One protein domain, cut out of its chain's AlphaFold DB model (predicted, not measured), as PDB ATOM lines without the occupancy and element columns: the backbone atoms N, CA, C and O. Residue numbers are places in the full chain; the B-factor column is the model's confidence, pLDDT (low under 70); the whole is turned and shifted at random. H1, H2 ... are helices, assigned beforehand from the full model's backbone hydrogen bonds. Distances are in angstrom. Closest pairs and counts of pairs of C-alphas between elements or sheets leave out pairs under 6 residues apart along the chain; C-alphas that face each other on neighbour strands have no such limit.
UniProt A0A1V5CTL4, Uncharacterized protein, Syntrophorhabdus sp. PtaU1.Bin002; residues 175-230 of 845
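This is residues 175 to 230 of the 845 residues of an uncharacterized protein of Syntrophorhabdus sp. PtaU1.Bin002 (UniProt A0A1V5CTL4). One long helix, H3, makes the long axis; the short helix H1 packs on its residues 208 to 216, short H2 is near its beginning on that side, and the long link of residues 190 to 205 runs from H2 past the beginning of H3, loops out beyond it with residues 194 to 202, and comes back to H3. Residues 220 to 230, including the end of H3, stick out. The printed part has 56 residues with three named helices in the order H1, H2, H3, and no named strand: all helix. It is loose, with a radius of gyration of the C-alphas of 13.7 A, and only just flat, spanning 42 by 27 by 12 A.

H3, residues 206 to 228, runs 33.9 A from C-alpha 206 at (-52.619, 12.905, 32.152) to C-alpha 228 at (-46.995, -20.432, 34.451). H1 is residues 175 to 180, 8.5 A long, and H2 residues 184 to 189, 9.1 A.

H3 has a kink of 35 degrees near residue 214. With residues 208 to 216 alone it touches H1; the closest C-alphas, of Ala 175 and Gly 215, are 4.2 A apart. They run opposite ways at a steep tilt of 56 degrees. H2 and H3 are near each other, their closest C-alphas 8.2 A apart. Every O i to N i+4 pair is within hydrogen-bond range in H1, 1 of 2 in H2 and 16 of 19 in H3.

The C-alphas farthest apart, of Tyr 189 and His 230, are 42.7 A apart. The printed part has no cut. The link H2 to H3 is long, 16 residues; pLDDT is under 70 at residues 194 to 202.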
ATOM      1  N   ALA A 175     -46.172   0.859  33.963       88.69
ATOM      2  CA  ALA A 175     -46.433   2.250  33.612       88.69
ATOM      3  C   ALA A 175     -45.443   3.202  34.308       88.69
ATOM      4  O   ALA A 175     -44.973   4.148  33.678       88.69
ATOM      5  N   GLY A 176     -45.088   2.917  35.576       88.69
ATOM      6  CA  GLY A 176     -43.988   3.479  36.392       88.69
ATOM      7  C   GLY A 176     -42.754   3.705  35.567       88.69
ATOM      8  O   GLY A 176     -42.376   4.812  35.184       88.69
ATOM      9  N   GLN A 177     -42.228   2.552  35.209       91.56
ATOM     10  CA  GLN A 177     -40.979   2.380  34.511       91.56
ATOM     11  C   GLN A 177     -41.030   3.014  33.117       91.56
ATOM     12  O   GLN A 177     -40.086   3.690  32.718       91.56
ATOM     13  N   MET A 178     -42.137   2.864  32.380       91.25
ATOM     14  CA  MET A 178     -42.302   3.488  31.061       91.25
ATOM     15  C   MET A 178     -42.278   5.017  31.131       91.25
ATOM     16  O   MET A 178     -41.642   5.655  30.294       91.25
ATOM     17  N   TYR A 179     -42.946   5.604  32.125       91.50
ATOM     18  CA  TYR A 179     -42.965   7.048  32.340       91.50
ATOM     19  C   TYR A 179     -41.580   7.578  32.747       91.50
ATOM     20  O   TYR A 179     -41.113   8.577  32.196       91.50
ATOM     21  N   ASP A 180     -40.877   6.867  33.630       91.31
ATOM     22  CA  ASP A 180     -39.519   7.214  34.070       91.31
ATOM     23  C   ASP A 180     -38.482   7.162  32.940       91.31
ATOM     24  O   ASP A 180     -37.499   7.907  32.959       91.31
ATOM     25  N   LEU A 181     -38.711   6.330  31.920       93.88
ATOM     26  CA  LEU A 181     -37.871   6.262  30.721       93.88
ATOM     27  C   LEU A 181     -38.052   7.467  29.781       93.88
ATOM     28  O   LEU A 181     -37.234   7.665  28.877       93.88
ATOM     29  N   LEU A 182     -39.089   8.292  29.968       92.25
ATOM     30  CA  LEU A 182     -39.297   9.484  29.149       92.25
ATOM     31  C   LEU A 182     -38.332  10.613  29.537       92.25
ATOM     32  O   LEU A 182     -38.034  10.823  30.714       92.25
ATOM     33  N   PRO A 183     -37.899  11.444  28.571       94.06
ATOM     34  CA  PRO A 183     -37.128  12.642  28.876       94.06
ATOM     35  C   PRO A 183     -37.848  13.574  29.866       94.06
ATOM     36  O   PRO A 183     -39.044  13.836  29.731       94.06
ATOM     37  N   ARG A 184     -37.092  14.187  30.791       88.81
ATOM     38  CA  ARG A 184     -37.603  15.109  31.836       88.81
ATOM     39  C   ARG A 184     -38.488  16.257  31.333       88.81
ATOM     40  O   ARG A 184     -39.216  16.849  32.125       88.81
ATOM     41  N   ILE A 185     -38.413  16.611  30.048       90.00
ATOM     42  CA  ILE A 185     -39.282  17.637  29.464       90.00
ATOM     43  C   ILE A 185     -40.758  17.229  29.522       90.00
ATOM     44  O   ILE A 185     -41.584  18.070  29.848       90.00
ATOM     45  N   TYR A 186     -41.079  15.952  29.297       87.06
ATOM     46  CA  TYR A 186     -42.451  15.446  29.365       87.06
ATOM     47  C   TYR A 186     -42.979  15.443  30.800       87.06
ATOM     48  O   TYR A 186     -44.106  15.857  31.037       87.06
ATOM     49  N   HIS A 187     -42.113  15.118  31.765       85.62
ATOM     50  CA  HIS A 187     -42.436  15.161  33.193       85.62
ATOM     51  C   HIS A 187     -42.817  16.565  33.672       85.62
ATOM     52  O   HIS A 187     -43.690  16.726  34.514       85.62
ATOM     53  N   ARG A 188     -42.173  17.605  33.126       83.94
ATOM     54  CA  ARG A 188     -42.451  19.003  33.493       83.94
ATOM     55  C   ARG A 188     -43.839  19.471  33.046       83.94
ATOM     56  O   ARG A 188     -44.381  20.373  33.674       83.94
ATOM     57  N   TYR A 189     -44.364  18.916  31.955       83.25
ATOM     58  CA  TYR A 189     -45.646  19.329  31.381       83.25
ATOM     59  C   TYR A 189     -46.815  18.430  31.797       83.25
ATOM     60  O   TYR A 189     -47.960  18.777  31.522       83.25
ATOM     61  N   ASP A 190     -46.556  17.324  32.498       83.12
ATOM     62  CA  ASP A 190     -47.589  16.416  33.001       83.12
ATOM     63  C   ASP A 190     -48.206  16.902  34.329       83.12
ATOM     64  O   ASP A 190     -48.195  16.213  35.345       83.12
ATOM     65  N   THR A 191     -48.691  18.145  34.351       76.19
ATOM     66  CA  THR A 191     -49.184  18.822  35.568       76.19
ATOM     67  C   THR A 191     -50.707  18.807  35.708       76.19
ATOM     68  O   THR A 191     -51.236  19.351  36.675       76.19
ATOM     69  N   VAL A 192     -51.428  18.259  34.724       75.94
ATOM     70  CA  VAL A 192     -52.896  18.268  34.702       75.94
ATOM     71  C   VAL A 192     -53.439  17.063  35.467       75.94
ATOM     72  O   VAL A 192     -53.325  15.907  35.053       75.94
ATOM     73  N   ILE A 193     -54.066  17.357  36.598       72.38
ATOM     74  CA  ILE A 193     -54.704  16.390  37.483       72.38
ATOM     75  C   ILE A 193     -56.223  16.569  37.370       72.38
ATOM     76  O   ILE A 193     -56.709  17.700  37.323       72.38
ATOM     77  N   SER A 194     -56.974  15.467  37.306       63.59
ATOM     78  CA  SER A 194     -58.441  15.494  37.246       63.59
ATOM     79  C   SER A 194     -59.051  15.136  38.600       63.59
ATOM     80  O   SER A 194     -58.651  14.163  39.229       63.59
ATOM     81  N   ASN A 195     -60.078  15.877  39.024       57.47
ATOM     82  CA  ASN A 195     -60.842  15.576  40.244       57.47
ATOM     83  C   ASN A 195     -61.963  14.542  40.006       57.47
ATOM     84  O   ASN A 195     -62.688  14.203  40.936       57.47
ATOM     85  N   GLN A 196     -62.138  14.074  38.764       56.84
ATOM     86  CA  GLN A 196     -63.151  13.081  38.379       56.84
ATOM     87  C   GLN A 196     -62.570  11.665  38.199       56.84
ATOM     88  O   GLN A 196     -63.262  10.775  37.713       56.84
ATOM     89  N   THR A 197     -61.303  11.442  38.556       61.00
ATOM     90  CA  THR A 197     -60.633  10.137  38.426       61.00
ATOM     91  C   THR A 197     -60.685   9.318  39.716       61.00
ATOM     92  O   THR A 197     -60.949   9.847  40.797       61.00
ATOM     93  N   MET A 198     -60.426   8.010  39.596       60.66
ATOM     94  CA  MET A 198     -60.334   7.098  40.741       60.66
ATOM     95  C   MET A 198     -59.305   7.600  41.763       60.66
ATOM     96  O   MET A 198     -58.302   8.205  41.389       60.66
ATOM     97  N   GLU A 199     -59.542   7.326  43.046       59.78
ATOM     98  CA  GLU A 199     -58.721   7.795  44.178       59.78
ATOM     99  C   GLU A 199     -57.222   7.469  44.015       59.78
ATOM    100  O   GLU A 199     -56.372   8.291  44.332       59.78
ATOM    101  N   SER A 200     -56.891   6.326  43.401       63.19
ATOM    102  CA  SER A 200     -55.513   5.901  43.103       63.19
ATOM    103  C   SER A 200     -54.789   6.725  42.026       63.19
ATOM    104  O   SER A 200     -53.573   6.607  41.886       63.19
ATOM    105  N   ASP A 201     -55.518   7.529  41.248       67.56
ATOM    106  CA  ASP A 201     -55.009   8.269  40.085       67.56
ATOM    107  C   ASP A 201     -55.102   9.794  40.256       67.56
ATOM    108  O   ASP A 201     -54.734  10.544  39.346       67.56
ATOM    109  N   GLN A 202     -55.572  10.258  41.421       67.81
ATOM    110  CA  GLN A 202     -55.730  11.678  41.754       67.81
ATOM    111  C   GLN A 202     -54.399  12.423  41.881       67.81
ATOM    112  O   GLN A 202     -54.385  13.640  41.817       67.81
ATOM    113  N   GLU A 203     -53.276  11.728  42.041       71.31
ATOM    114  CA  GLU A 203     -51.949  12.360  42.114       71.31
ATOM    115  C   GLU A 203     -51.160  12.234  40.801       71.31
ATOM    116  O   GLU A 203     -50.068  12.784  40.662       71.31
ATOM    117  N   LYS A 204     -51.709  11.516  39.811       79.19
ATOM    118  CA  LYS A 204     -51.050  11.236  38.532       79.19
ATOM    119  C   LYS A 204     -51.391  12.310  37.496       79.19
ATOM    120  O   LYS A 204     -52.527  12.780  37.433       79.19
ATOM    121  N   GLY A 205     -50.439  12.673  36.638       82.94
ATOM    122  CA  GLY A 205     -50.712  13.511  35.467       82.94
ATOM    123  C   GLY A 205     -51.449  12.760  34.340       82.94
ATOM    124  O   GLY A 205     -51.636  11.542  34.396       82.94
ATOM    125  N   GLU A 206     -51.925  13.476  33.320       85.88
ATOM    126  CA  GLU A 206     -52.619  12.905  32.152       85.88
ATOM    127  C   GLU A 206     -51.746  11.939  31.348       85.88
ATOM    128  O   GLU A 206     -52.215  10.867  30.959       85.88
ATOM    129  N   LEU A 207     -50.479  12.286  31.128       86.50
ATOM    130  CA  LEU A 207     -49.540  11.445  30.393       86.50
ATOM    131  C   LEU A 207     -49.239  10.173  31.183       86.50
ATOM    132  O   LEU A 207     -49.228   9.081  30.615       86.50
ATOM    133  N   ARG A 208     -49.063  10.293  32.502       85.88
ATOM    134  CA  ARG A 208     -48.924   9.142  33.388       85.88
ATOM    135  C   ARG A 208     -50.113   8.176  33.289       85.88
ATOM    136  O   ARG A 208     -49.909   6.977  33.108       85.88
ATOM    137  N   ARG A 209     -51.342   8.694  33.359       83.88
ATOM    138  CA  ARG A 209     -52.571   7.889  33.218       83.88
ATOM    139  C   ARG A 209     -52.698   7.252  31.835       83.88
ATOM    140  O   ARG A 209     -53.213   6.146  31.713       83.88
ATOM    141  N   PHE A 210     -52.213   7.917  30.787       87.88
ATOM    142  CA  PHE A 210     -52.184   7.331  29.448       87.88
ATOM    143  C   PHE A 210     -51.288   6.082  29.393       87.88
ATOM    144  O   PHE A 210     -51.685   5.068  28.819       87.88
ATOM    145  N   PHE A 211     -50.117   6.111  30.041       89.25
ATOM    146  CA  PHE A 211     -49.253   4.929  30.140       89.25
ATOM    147  C   PHE A 211     -49.835   3.820  31.013       89.25
ATOM    148  O   PHE A 211     -49.569   2.653  30.730       89.25
ATOM    149  N   ASP A 212     -50.661   4.144  32.012       85.88
ATOM    150  CA  ASP A 212     -51.347   3.142  32.841       85.88
ATOM    151  C   ASP A 212     -52.234   2.194  31.999       85.88
ATOM    152  O   ASP A 212     -52.361   1.016  32.341       85.88
ATOM    153  N   ILE A 213     -52.763   2.634  30.846       87.19
ATOM    154  CA  ILE A 213     -53.543   1.774  29.934       87.19
ATOM    155  C   ILE A 213     -52.693   0.605  29.417       87.19
ATOM    156  O   ILE A 213     -53.107  -0.546  29.504       87.19
ATOM    157  N   ALA A 214     -51.498   0.884  28.889       89.62
ATOM    158  CA  ALA A 214     -50.609  -0.152  28.360       89.62
ATOM    159  C   ALA A 214     -49.831  -0.873  29.473       89.62
ATOM    160  O   ALA A 214     -49.672  -2.092  29.427       89.62
ATOM    161  N   GLY A 215     -49.372  -0.136  30.487       89.88
ATOM    162  CA  GLY A 215     -48.603  -0.684  31.600       89.88
ATOM    163  C   GLY A 215     -49.408  -1.672  32.437       89.88
ATOM    164  O   GLY A 215     -48.893  -2.737  32.759       89.88
ATOM    165  N   SER A 216     -50.690  -1.399  32.702       88.00
ATOM    166  CA  SER A 216     -51.539  -2.344  33.439       88.00
ATOM    167  C   SER A 216     -51.717  -3.682  32.701       88.00
ATOM    168  O   SER A 216     -51.742  -4.738  33.327       88.00
ATOM    169  N   GLN A 217     -51.763  -3.679  31.362       90.81
ATOM    170  CA  GLN A 217     -51.806  -4.913  30.565       90.81
ATOM    171  C   GLN A 217     -50.472  -5.678  30.597       90.81
ATOM    172  O   GLN A 217     -50.465  -6.909  30.634       90.81
ATOM    173  N   LEU A 218     -49.335  -4.971  30.619       91.69
ATOM    174  CA  LEU A 218     -48.015  -5.596  30.774       91.69
ATOM    175  C   LEU A 218     -47.850  -6.239  32.157       91.69
ATOM    176  O   LEU A 218     -47.345  -7.357  32.243       91.69
ATOM    177  N   ASP A 219     -48.330  -5.581  33.212       91.56
ATOM    178  CA  ASP A 219     -48.348  -6.118  34.577       91.56
ATOM    179  C   ASP A 219     -49.192  -7.405  34.662       91.56
ATOM    180  O   ASP A 219     -48.775  -8.397  35.277       91.56
ATOM    181  N   GLN A 220     -50.349  -7.437  33.986       90.69
ATOM    182  CA  GLN A 220     -51.161  -8.652  33.860       90.69
ATOM    183  C   GLN A 220     -50.412  -9.772  33.129       90.69
ATOM    184  O   GLN A 220     -50.354 -10.895  33.631       90.69
ATOM    185  N   LEU A 221     -49.811  -9.478  31.973       91.44
ATOM    186  CA  LEU A 221     -49.059 -10.465  31.194       91.44
ATOM    187  C   LEU A 221     -47.873 -11.029  31.987       91.44
ATOM    188  O   LEU A 221     -47.651 -12.241  31.986       91.44
ATOM    189  N   TYR A 222     -47.148 -10.171  32.704       92.88
ATOM    190  CA  TYR A 222     -46.048 -10.581  33.570       92.88
ATOM    191  C   TYR A 222     -46.530 -11.490  34.709       92.88
ATOM    192  O   TYR A 222     -45.934 -12.542  34.955       92.88
ATOM    193  N   SER A 223     -47.651 -11.141  35.348       92.06
ATOM    194  CA  SER A 223     -48.270 -11.967  36.391       92.06
ATOM    195  C   SER A 223     -48.647 -13.353  35.862       92.06
ATOM    196  O   SER A 223     -48.293 -14.361  36.471       92.06
ATOM    197  N   PHE A 224     -49.298 -13.437  34.695       90.31
ATOM    198  CA  PHE A 224     -49.642 -14.726  34.085       90.31
ATOM    199  C   PHE A 224     -48.402 -15.546  33.714       90.31
ATOM    200  O   PHE A 224     -48.363 -16.748  33.985       90.31
ATOM    201  N   ALA A 225     -47.363 -14.913  33.161       91.69
ATOM    202  CA  ALA A 225     -46.099 -15.582  32.858       91.69
ATOM    203  C   ALA A 225     -45.440 -16.164  34.120       91.69
ATOM    204  O   ALA A 225     -44.917 -17.278  34.096       91.69
ATOM    205  N   LYS A 226     -45.509 -15.447  35.246       90.94
ATOM    206  CA  LYS A 226     -44.984 -15.911  36.531       90.94
ATOM    207  C   LYS A 226     -45.816 -17.054  37.120       90.94
ATOM    208  O   LYS A 226     -45.238 -18.025  37.603       90.94
ATOM    209  N   THR A 227     -47.144 -17.010  36.999       88.75
ATOM    210  CA  THR A 227     -48.022 -18.131  37.381       88.75
ATOM    211  C   THR A 227     -47.710 -19.398  36.577       88.75
ATOM    212  O   THR A 227     -47.696 -20.490  37.144       88.75
ATOM    213  N   LEU A 228     -47.372 -19.279  35.285       87.75
ATOM    214  CA  LEU A 228     -46.995 -20.432  34.451       87.75
ATOM    215  C   LEU A 228     -45.739 -21.164  34.953       87.75
ATOM    216  O   LEU A 228     -45.632 -22.380  34.791       87.75
ATOM    217  N   LEU A 229     -44.817 -20.474  35.630       88.62
ATOM    218  CA  LEU A 229     -43.655 -21.118  36.257       88.62
ATOM    219  C   LEU A 229     -44.054 -22.059  37.404       88.62
ATOM    220  O   LEU A 229     -43.278 -22.938  37.773       88.62
ATOM    221  N   HIS A 230     -45.258 -21.905  37.958       86.69
ATOM    222  CA  HIS A 230     -45.787 -22.710  39.056       86.69
ATOM    223  C   HIS A 230     -46.732 -23.831  38.607       86.69
ATOM    224  O   HIS A 230     -47.333 -24.481  39.457       86.69
TER     225      HIS A 230